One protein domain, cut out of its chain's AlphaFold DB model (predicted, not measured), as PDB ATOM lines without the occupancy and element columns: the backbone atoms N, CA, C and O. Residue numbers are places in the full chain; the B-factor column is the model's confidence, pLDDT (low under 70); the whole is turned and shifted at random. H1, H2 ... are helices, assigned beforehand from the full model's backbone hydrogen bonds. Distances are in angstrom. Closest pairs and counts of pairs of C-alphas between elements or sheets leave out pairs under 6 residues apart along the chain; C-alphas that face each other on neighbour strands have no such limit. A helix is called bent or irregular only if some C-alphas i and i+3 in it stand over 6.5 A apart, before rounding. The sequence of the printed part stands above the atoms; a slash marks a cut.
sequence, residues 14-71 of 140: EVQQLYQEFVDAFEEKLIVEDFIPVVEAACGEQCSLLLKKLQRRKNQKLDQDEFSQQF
ATOM      1  N   GLU A  14       1.662 -39.446  -4.639       84.25
ATOM      2  CA  GLU A  14       1.694 -38.873  -5.983       84.25
ATOM      3  C   GLU A  14       2.718 -37.736  -6.099       84.25
ATOM      4  O   GLU A  14       3.447 -37.650  -7.084       84.25
ATOM      5  N   VAL A  15       2.818 -36.883  -5.075       84.69
ATOM      6  CA  VAL A  15       3.785 -35.773  -5.034       84.69
ATOM      7  C   VAL A  15       5.204 -36.312  -4.864       84.69
ATOM      8  O   VAL A  15       6.130 -35.838  -5.518       84.69
ATOM      9  N   GLN A  16       5.370 -37.354  -4.049       86.06
ATOM     10  CA  GLN A  16       6.658 -38.024  -3.877       86.06
ATOM     11  C   GLN A  16       7.121 -38.710  -5.167       86.06
ATOM     12  O   GLN A  16       8.289 -38.605  -5.531       86.06
ATOM     13  N   GLN A  17       6.214 -39.379  -5.886       88.19
ATOM     14  CA  GLN A  17       6.521 -39.993  -7.181       88.19
ATOM     15  C   GLN A  17       6.944 -38.951  -8.216       88.19
ATOM     16  O   GLN A  17       7.964 -39.141  -8.873       88.19
ATOM     17  N   LEU A  18       6.217 -37.833  -8.303       88.12
ATOM     18  CA  LEU A  18       6.596 -36.715  -9.167       88.12
ATOM     19  C   LEU A  18       7.984 -36.181  -8.807       88.12
ATOM     20  O   LEU A  18       8.812 -35.988  -9.687       88.12
ATOM     21  N   TYR A  19       8.282 -35.990  -7.520       90.00
ATOM     22  CA  TYR A  19       9.607 -35.535  -7.109       90.00
ATOM     23  C   TYR A  19      10.715 -36.487  -7.580       90.00
ATOM     24  O   TYR A  19      11.688 -36.046  -8.179       90.00
ATOM     25  N   GLN A  20      10.541 -37.794  -7.372       89.25
ATOM     26  CA  GLN A  20      11.521 -38.811  -7.770       89.25
ATOM     27  C   GLN A  20      11.705 -38.918  -9.292       89.25
ATOM     28  O   GLN A  20      12.779 -39.294  -9.750       89.25
ATOM     29  N   GLU A  21      10.684 -38.587 -10.085       90.06
ATOM     30  CA  GLU A  21      10.774 -38.583 -11.549       90.06
ATOM     31  C   GLU A  21      11.611 -37.409 -12.085       90.06
ATOM     32  O   GLU A  21      12.285 -37.550 -13.105       90.06
ATOM     33  N   PHE A  22      11.591 -36.266 -11.392       89.31
ATOM     34  CA  PHE A  22      12.178 -35.007 -11.871       89.31
ATOM     35  C   PHE A  22      13.361 -34.498 -11.030       89.31
ATOM     36  O   PHE A  22      13.879 -33.411 -11.293       89.31
ATOM     37  N   VAL A  23      13.791 -35.251 -10.017       92.06
ATOM     38  CA  VAL A  23      14.975 -34.923  -9.218       92.06
ATOM     39  C   VAL A  23      16.246 -35.102 -10.052       92.06
ATOM     40  O   VAL A  23      16.404 -36.083 -10.780       92.06
ATOM     41  N   ASP A  24      17.179 -34.158  -9.940       90.06
ATOM     42  CA  ASP A  24      18.501 -34.319 -10.530       90.06
ATOM     43  C   ASP A  24      19.286 -35.401  -9.772       90.06
ATOM     44  O   ASP A  24      19.433 -35.349  -8.549       90.06
ATOM     45  N   ALA A  25      19.805 -36.388 -10.505       84.88
ATOM     46  CA  ALA A  25      20.478 -37.548  -9.924       84.88
ATOM     47  C   ALA A  25      21.815 -37.217  -9.234       84.88
ATOM     48  O   ALA A  25      22.317 -38.038  -8.468       84.88
ATOM     49  N   PHE A  26      22.420 -36.060  -9.523       84.88
ATOM     50  CA  PHE A  26      23.690 -35.645  -8.927       84.88
ATOM     51  C   PHE A  26      23.485 -34.730  -7.724       84.88
ATOM     52  O   PHE A  26      24.239 -34.812  -6.757       84.88
ATOM     53  N   GLU A  27      22.493 -33.848  -7.789       84.00
ATOM     54  CA  GLU A  27      22.235 -32.863  -6.744       84.00
ATOM     55  C   GLU A  27      21.179 -33.293  -5.727       84.00
ATOM     56  O   GLU A  27      21.046 -32.631  -4.698       84.00
ATOM     57  N   GLU A  28      20.431 -34.365  -6.011       89.00
ATOM     58  CA  GLU A  28      19.304 -34.842  -5.196       89.00
ATOM     59  C   GLU A  28      18.267 -33.733  -4.942       89.00
ATOM     60  O   GLU A  28      17.614 -33.679  -3.900       89.00
ATOM     61  N   LYS A  29      18.132 -32.810  -5.904       93.19
ATOM     62  CA  LYS A  29      17.190 -31.690  -5.865       93.19
ATOM     63  C   LYS A  29      16.473 -31.523  -7.192       93.19
ATOM     64  O   LYS A  29      17.027 -31.790  -8.254       93.19
ATOM     65  N   LEU A  30      15.245 -31.029  -7.127       94.25
ATOM     66  CA  LEU A  30      14.451 -30.702  -8.303       94.25
ATOM     67  C   LEU A  30      14.801 -29.295  -8.791       94.25
ATOM     68  O   LEU A  30      14.705 -28.324  -8.035       94.25
ATOM     69  N   ILE A  31      15.178 -29.179 -10.063       93.94
ATOM     70  CA  ILE A  31      15.427 -27.896 -10.725       93.94
ATOM     71  C   ILE A  31      14.080 -27.324 -11.179       93.94
ATOM     72  O   ILE A  31      13.414 -27.871 -12.057       93.94
ATOM     73  N   VAL A  32      13.651 -26.214 -10.569       93.88
ATOM     74  CA  VAL A  32      12.295 -25.676 -10.784       93.88
ATOM     75  C   VAL A  32      12.074 -25.237 -12.231       93.88
ATOM     76  O   VAL A  32      10.985 -25.435 -12.770       93.88
ATOM     77  N   GLU A  33      13.093 -24.661 -12.870       94.25
ATOM     78  CA  GLU A  33      13.031 -24.244 -14.274       94.25
ATOM     79  C   GLU A  33      12.681 -25.401 -15.220       94.25
ATOM     80  O   GLU A  33      11.880 -25.198 -16.132       94.25
ATOM     81  N   ASP A  34      13.195 -26.602 -14.955       91.69
ATOM     82  CA  ASP A  34      12.956 -27.786 -15.787       91.69
ATOM     83  C   ASP A  34      11.578 -28.406 -15.525       91.69
ATOM     84  O   ASP A  34      10.972 -29.006 -16.415       91.69
ATOM     85  N   PHE A  35      11.040 -28.219 -14.319       92.38
ATOM     86  CA  PHE A  35       9.738 -28.755 -13.935       92.38
ATOM     87  C   PHE A  35       8.555 -27.894 -14.406       92.38
ATOM     88  O   PHE A  35       7.479 -28.420 -14.688       92.38
ATOM     89  N   ILE A  36       8.726 -26.571 -14.534       92.94
ATOM     90  CA  ILE A  36       7.647 -25.661 -14.973       92.94
ATOM     91  C   ILE A  36       6.999 -26.112 -16.301       92.94
ATOM     92  O   ILE A  36       5.773 -26.253 -16.317       92.94
ATOM     93  N   PRO A  37       7.752 -26.405 -17.386       91.75
ATOM     94  CA  PRO A  37       7.169 -26.844 -18.657       91.75
ATOM     95  C   PRO A  37       6.336 -28.127 -18.549       91.75
ATOM     96  O   PRO A  37       5.357 -28.291 -19.276       91.75
ATOM     97  N   VAL A  38       6.697 -29.030 -17.631       90.38
ATOM     98  CA  VAL A  38       5.974 -30.288 -17.393       90.38
ATOM     99  C   VAL A  38       4.588 -29.999 -16.827       90.38
ATOM    100  O   VAL A  38       3.586 -30.508 -17.332       90.38
ATOM    101  N   VAL A  39       4.512 -29.129 -15.817       89.56
ATOM    102  CA  VAL A  39       3.237 -28.727 -15.206       89.56
ATOM    103  C   VAL A  39       2.378 -27.940 -16.198       89.56
ATOM    104  O   VAL A  39       1.162 -28.148 -16.265       89.56
ATOM    105  N   GLU A  40       2.996 -27.067 -16.999       89.06
ATOM    106  CA  GLU A  40       2.302 -26.316 -18.052       89.06
ATOM    107  C   GLU A  40       1.680 -27.259 -19.090       89.06
ATOM    108  O   GLU A  40       0.514 -27.084 -19.444       89.06
ATOM    109  N   ALA A  41       2.411 -28.291 -19.519       87.75
ATOM    110  CA  ALA A  41       1.928 -29.275 -20.484       87.75
ATOM    111  C   ALA A  41       0.845 -30.207 -19.913       87.75
ATOM    112  O   ALA A  41      -0.106 -30.544 -20.618       87.75
ATOM    113  N   ALA A  42       0.973 -30.624 -18.650       84.75
ATOM    114  CA  ALA A  42       0.057 -31.582 -18.033       84.75
ATOM    115  C   ALA A  42      -1.289 -30.957 -17.639       84.75
ATOM    116  O   ALA A  42      -2.338 -31.585 -17.796       84.75
ATOM    117  N   CYS A  43      -1.274 -29.735 -17.099       80.00
ATOM    118  CA  CYS A  43      -2.457 -29.155 -16.457       80.00
ATOM    119  C   CYS A  43      -2.776 -27.717 -16.886       80.00
ATOM    120  O   CYS A  43      -3.878 -27.237 -16.605       80.00
ATOM    121  N   GLY A  44      -1.856 -27.021 -17.565       78.44
ATOM    122  CA  GLY A  44      -2.067 -25.672 -18.094       78.44
ATOM    123  C   GLY A  44      -2.739 -24.718 -17.095       78.44
ATOM    124  O   GLY A  44      -2.341 -24.601 -15.935       78.44
ATOM    125  N   GLU A  45      -3.820 -24.062 -17.524       73.06
ATOM    126  CA  GLU A  45      -4.568 -23.088 -16.712       73.06
ATOM    127  C   GLU A  45      -5.254 -23.681 -15.463       73.06
ATOM    128  O   GLU A  45      -5.644 -22.939 -14.547       73.06
ATOM    129  N   GLN A  46      -5.412 -25.007 -15.384       75.31
ATOM    130  CA  GLN A  46      -5.995 -25.664 -14.207       75.31
ATOM    131  C   GLN A  46      -5.036 -25.610 -13.011       75.31
ATOM    132  O   GLN A  46      -5.489 -25.440 -11.880       75.31
ATOM    133  N   CYS A  47      -3.725 -25.618 -13.266       84.06
ATOM    134  CA  CYS A  47      -2.672 -25.495 -12.257       84.06
ATOM    135  C   CYS A  47      -2.100 -24.075 -12.152       84.06
ATOM    136  O   CYS A  47      -0.982 -23.899 -11.675       84.06
ATOM    137  N   SER A  48      -2.864 -23.046 -12.541       83.94
ATOM    138  CA  SER A  48      -2.404 -21.648 -12.568       83.94
ATOM    139  C   SER A  48      -1.753 -21.174 -11.261       83.94
ATOM    140  O   SER A  48      -0.800 -20.401 -11.300       83.94
ATOM    141  N   LEU A  49      -2.237 -21.637 -10.103       85.12
ATOM    142  CA  LEU A  49      -1.654 -21.285  -8.804       85.12
ATOM    143  C   LEU A  49      -0.314 -21.989  -8.541       85.12
ATOM    144  O   LEU A  49       0.641 -21.337  -8.122       85.12
ATOM    145  N   LEU A  50      -0.227 -23.294  -8.820       88.75
ATOM    146  CA  LEU A  50       1.010 -24.072  -8.688       88.75
ATOM    147  C   LEU A  50       2.084 -23.529  -9.631       88.75
ATOM    148  O   LEU A  50       3.197 -23.240  -9.201       88.75
ATOM    149  N   LEU A  51       1.718 -23.279 -10.890       90.81
ATOM    150  CA  LEU A  51       2.591 -22.641 -11.870       90.81
ATOM    151  C   LEU A  51       3.105 -21.294 -11.374       90.81
ATOM    152  O   LEU A  51       4.293 -21.012 -11.494       90.81
ATOM    153  N   LYS A  52       2.249 -20.478 -10.751       89.75
ATOM    154  CA  LYS A  52       2.673 -19.188 -10.207       89.75
ATOM    155  C   LYS A  52       3.679 -19.333  -9.058       89.75
ATOM    156  O   LYS A  52       4.656 -18.582  -9.025       89.75
ATOM    157  N   LYS A  53       3.477 -20.294  -8.147       91.12
ATOM    158  CA  LYS A  53       4.427 -20.598  -7.055       91.12
ATOM    159  C   LYS A  53       5.774 -21.081  -7.594       91.12
ATOM    160  O   LYS A  53       6.813 -20.600  -7.138       91.12
ATOM    161  N   LEU A  54       5.758 -21.953  -8.602       92.56
ATOM    162  CA  LEU A  54       6.967 -22.448  -9.266       92.56
ATOM    163  C   LEU A  54       7.689 -21.331 -10.033       92.56
ATOM    164  O   LEU A  54       8.891 -21.161  -9.876       92.56
ATOM    165  N   GLN A  55       6.971 -20.487 -10.780       91.94
ATOM    166  CA  GLN A  55       7.556 -19.351 -11.507       91.94
ATOM    167  C   GLN A  55       8.284 -18.363 -10.581       91.94
ATOM    168  O   GLN A  55       9.343 -17.851 -10.941       91.94
ATOM    169  N   ARG A  56       7.771 -18.117  -9.368       91.88
ATOM    170  CA  ARG A  56       8.467 -17.293  -8.356       91.88
ATOM    171  C   ARG A  56       9.770 -17.921  -7.860       91.88
ATOM    172  O   ARG A  56      10.664 -17.206  -7.414       91.88
ATOM    173  N   ARG A  57       9.881 -19.243  -7.969       93.75
ATOM    174  CA  ARG A  57      11.041 -20.052  -7.584       93.75
ATOM    175  C   ARG A  57      11.824 -20.559  -8.787       93.75
ATOM    176  O   ARG A  57      12.646 -21.445  -8.618       93.75
ATOM    177  N   LYS A  58      11.615 -20.000  -9.985       93.44
ATOM    178  CA  LYS A  58      12.183 -20.518 -11.240       93.44
ATOM    179  C   LYS A  58      13.685 -20.818 -11.152       93.44
ATOM    180  O   LYS A  58      14.133 -21.833 -11.659       93.44
ATOM    181  N   ASN A  59      14.442 -19.962 -10.466       94.06
ATOM    182  CA  ASN A  59      15.898 -20.083 -10.344       94.06
ATOM    183  C   ASN A  59      16.353 -20.851  -9.085       94.06
ATOM    184  O   ASN A  59      17.513 -20.744  -8.688       94.06
ATOM    185  N   GLN A  60      15.442 -21.543  -8.403       95.06
ATOM    186  CA  GLN A  60      15.720 -22.308  -7.189       95.06
ATOM    187  C   GLN A  60      15.782 -23.804  -7.492       95.06
ATOM    188  O   GLN A  60      15.299 -24.282  -8.521       95.06
ATOM    189  N   LYS A  61      16.375 -24.536  -6.551       95.06
ATOM    190  CA  LYS A  61      16.395 -25.995  -6.523       95.06
ATOM    191  C   LYS A  61      15.754 -26.441  -5.226       95.06
ATOM    192  O   LYS A  61      16.156 -25.938  -4.179       95.06
ATOM    193  N   LEU A  62      14.778 -27.333  -5.316       94.88
ATOM    194  CA  LEU A  62      13.958 -27.731  -4.178       94.88
ATOM    195  C   LEU A  62      14.334 -29.136  -3.725       94.88
ATOM    196  O   LEU A  62      14.453 -30.053  -4.546       94.88
ATOM    197  N   ASP A  63      14.511 -29.314  -2.420       93.94
ATOM    198  CA  ASP A  63      14.433 -30.652  -1.840       93.94
ATOM    199  C   ASP A  63      12.978 -31.175  -1.842       93.94
ATOM    200  O   ASP A  63      12.049 -30.503  -2.305       93.94
ATOM    201  N   GLN A  64      12.778 -32.414  -1.392       89.38
ATOM    202  CA  GLN A  64      11.467 -33.063  -1.419       89.38
ATOM    203  C   GLN A  64      10.422 -32.322  -0.572       89.38
ATOM    204  O   GLN A  64       9.256 -32.222  -0.974       89.38
ATOM    205  N   ASP A  65      10.828 -31.792   0.579       89.56
ATOM    206  CA  ASP A  65       9.929 -31.099   1.496       89.56
ATOM    207  C   ASP A  65       9.542 -29.738   0.908       89.56
ATOM    208  O   ASP A  65       8.355 -29.408   0.810       89.56
ATOM    209  N   GLU A  66      10.528 -28.985   0.416       91.56
ATOM    210  CA  GLU A  66      10.330 -27.708  -0.270       91.56
ATOM    211  C   GLU A  66       9.440 -27.858  -1.512       91.56
ATOM    212  O   GLU A  66       8.569 -27.017  -1.760       91.56
ATOM    213  N   PHE A  67       9.617 -28.929  -2.290       91.62
ATOM    214  CA  PHE A  67       8.779 -29.236  -3.447       91.62
ATOM    215  C   PHE A  67       7.335 -29.531  -3.042       91.62
ATOM    216  O   PHE A  67       6.394 -28.979  -3.615       91.62
ATOM    217  N   SER A  68       7.147 -30.359  -2.019       88.50
ATOM    218  CA  SER A  68       5.815 -30.778  -1.589       88.50
ATOM    219  C   SER A  68       4.987 -29.618  -1.031       88.50
ATOM    220  O   SER A  68       3.786 -29.521  -1.293       88.50
ATOM    221  N   GLN A  69       5.634 -28.665  -0.356       87.62
ATOM    222  CA  GLN A  69       4.996 -27.431   0.113       87.62
ATOM    223  C   GLN A  69       4.440 -26.561  -1.028       87.62
ATOM    224  O   GLN A  69       3.557 -25.726  -0.804       87.62
ATOM    225  N   GLN A  70       4.892 -26.750  -2.273       87.94
ATOM    226  CA  GLN A  70       4.348 -26.003  -3.411       87.94
ATOM    227  C   GLN A  70       2.900 -26.391  -3.732       87.94
ATOM    228  O   GLN A  70       2.164 -25.570  -4.281       87.94
ATOM    229  N   PHE A  71       2.478 -27.594  -3.339       86.12
ATOM    230  CA  PHE A  71       1.122 -28.104  -3.540       86.12
ATOM    231  C   PHE A  71       0.153 -27.669  -2.437       86.12
ATOM    232  O   PHE A  71      -1.058 -27.725  -2.652       86.12
TER     233      PHE A  71
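AT A GLANCE: This is residues 14 to 71 of the 140 residues of an uncharacterized protein of Paramecium tetraurelia (UniProt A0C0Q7). The longest helix, H2, is sharply bent and folds back on itself, and its two arms, H2a and H2b, run side by side in opposite directions. The two short helices H1 and H3 cross each other at a steep angle; H3 packs on part of H2b, while H1 packs on H3 and comes near H2a at one point, and residues 30 to 31 and 61 to 62, in the links between the helices, run alongside each other as a short antiparallel pairing. The printed part has 58 residues with three named helices, H1, H2 and H3 in that order along the chain, and no named strand; the class is all helix, with 42 residues in the named helices. The whole is compact, with a radius of gyration of the C-alphas of 10.5 A, and it is rounded, with spans of 31 by 23 by 18 A.

HOW THE PARTS SIT: By its hydrogen bonds H2, residues 32 to 56, was assigned as one helix, but it is bent: C-alphas 42 and 45 are 9.8 A apart, and it has the arms H2a, residues 32 to 42, and H2b, residues 45 to 56. The two arms touch, with the C-alphas of Val 32 and Leu 54 the closest at 6.4 A. They run opposite ways at a shallow tilt of 5 degrees. Both arms are irregular: in H2a, only just, C-alphas 34 and 37 are 6.53 A apart, and in H2b C-alphas 46 and 49 are 8.2 A apart. H3, residues 64 to 71, touches H2b, which meets it with residues 50 to 54 alone; the closest C-alphas are those of Lys 53 and Gln 70, 6.5 A apart. H2b and H3 run opposite ways at a steep tilt of 47 degrees. H1, residues 14 to 22, touches H3, and the closest C-alphas are those of Val 15 and Ser 68, 6.4 A apart. H1 and H3 run opposite ways at a steep tilt of 59 degrees. H1 and H2a are close but not clearly touching, with the C-alphas of Phe 22 and Phe 35 the closest at 7.0 A. H1 and H2b are apart, and so are H2a and H3. Of the three pairs that touch, one is at a shallow tilt, and the helix packing is mostly crossed, but only just. Every O i to N i+4 pair is within hydrogen-bond range in H1, against 5 of 7 in H2a, 6 of 8 in H2b and 2 of 4 in H3.

IN THESE COORDINATES: H2a measures 15.4 A from its first to its last C-alpha, beginning with C-alpha 32 at (12.295, -25.676, -10.784). Residues 43 and 44 belong to neither arm. H2b measures 16.5 A, from Glu 45 to Arg 56. H1 runs from Glu 14, with its C-alpha at (1.694, -38.873, -5.983), to Phe 22, a length of 12.6 A. H3 runs from Gln 64 to Phe 71, whose C-alpha is at (1.122, -28.104, -3.540), a length of 11.7 A.

THE WHOLE: The two C-alphas farthest apart are those of Phe 26, in the link between H1 and H2, and Glu 45, in H2b, at 31.9 A. The first and last printed C-alphas, those of Glu 14 and Phe 71, are 11.1 A apart. The printed part has no cut. The links from H1 to H2, 9 residues, and from H2 to H3, 7 residues, are both short. The mean pLDDT of the printed part of this model is 89.0, and no printed residue is under 70.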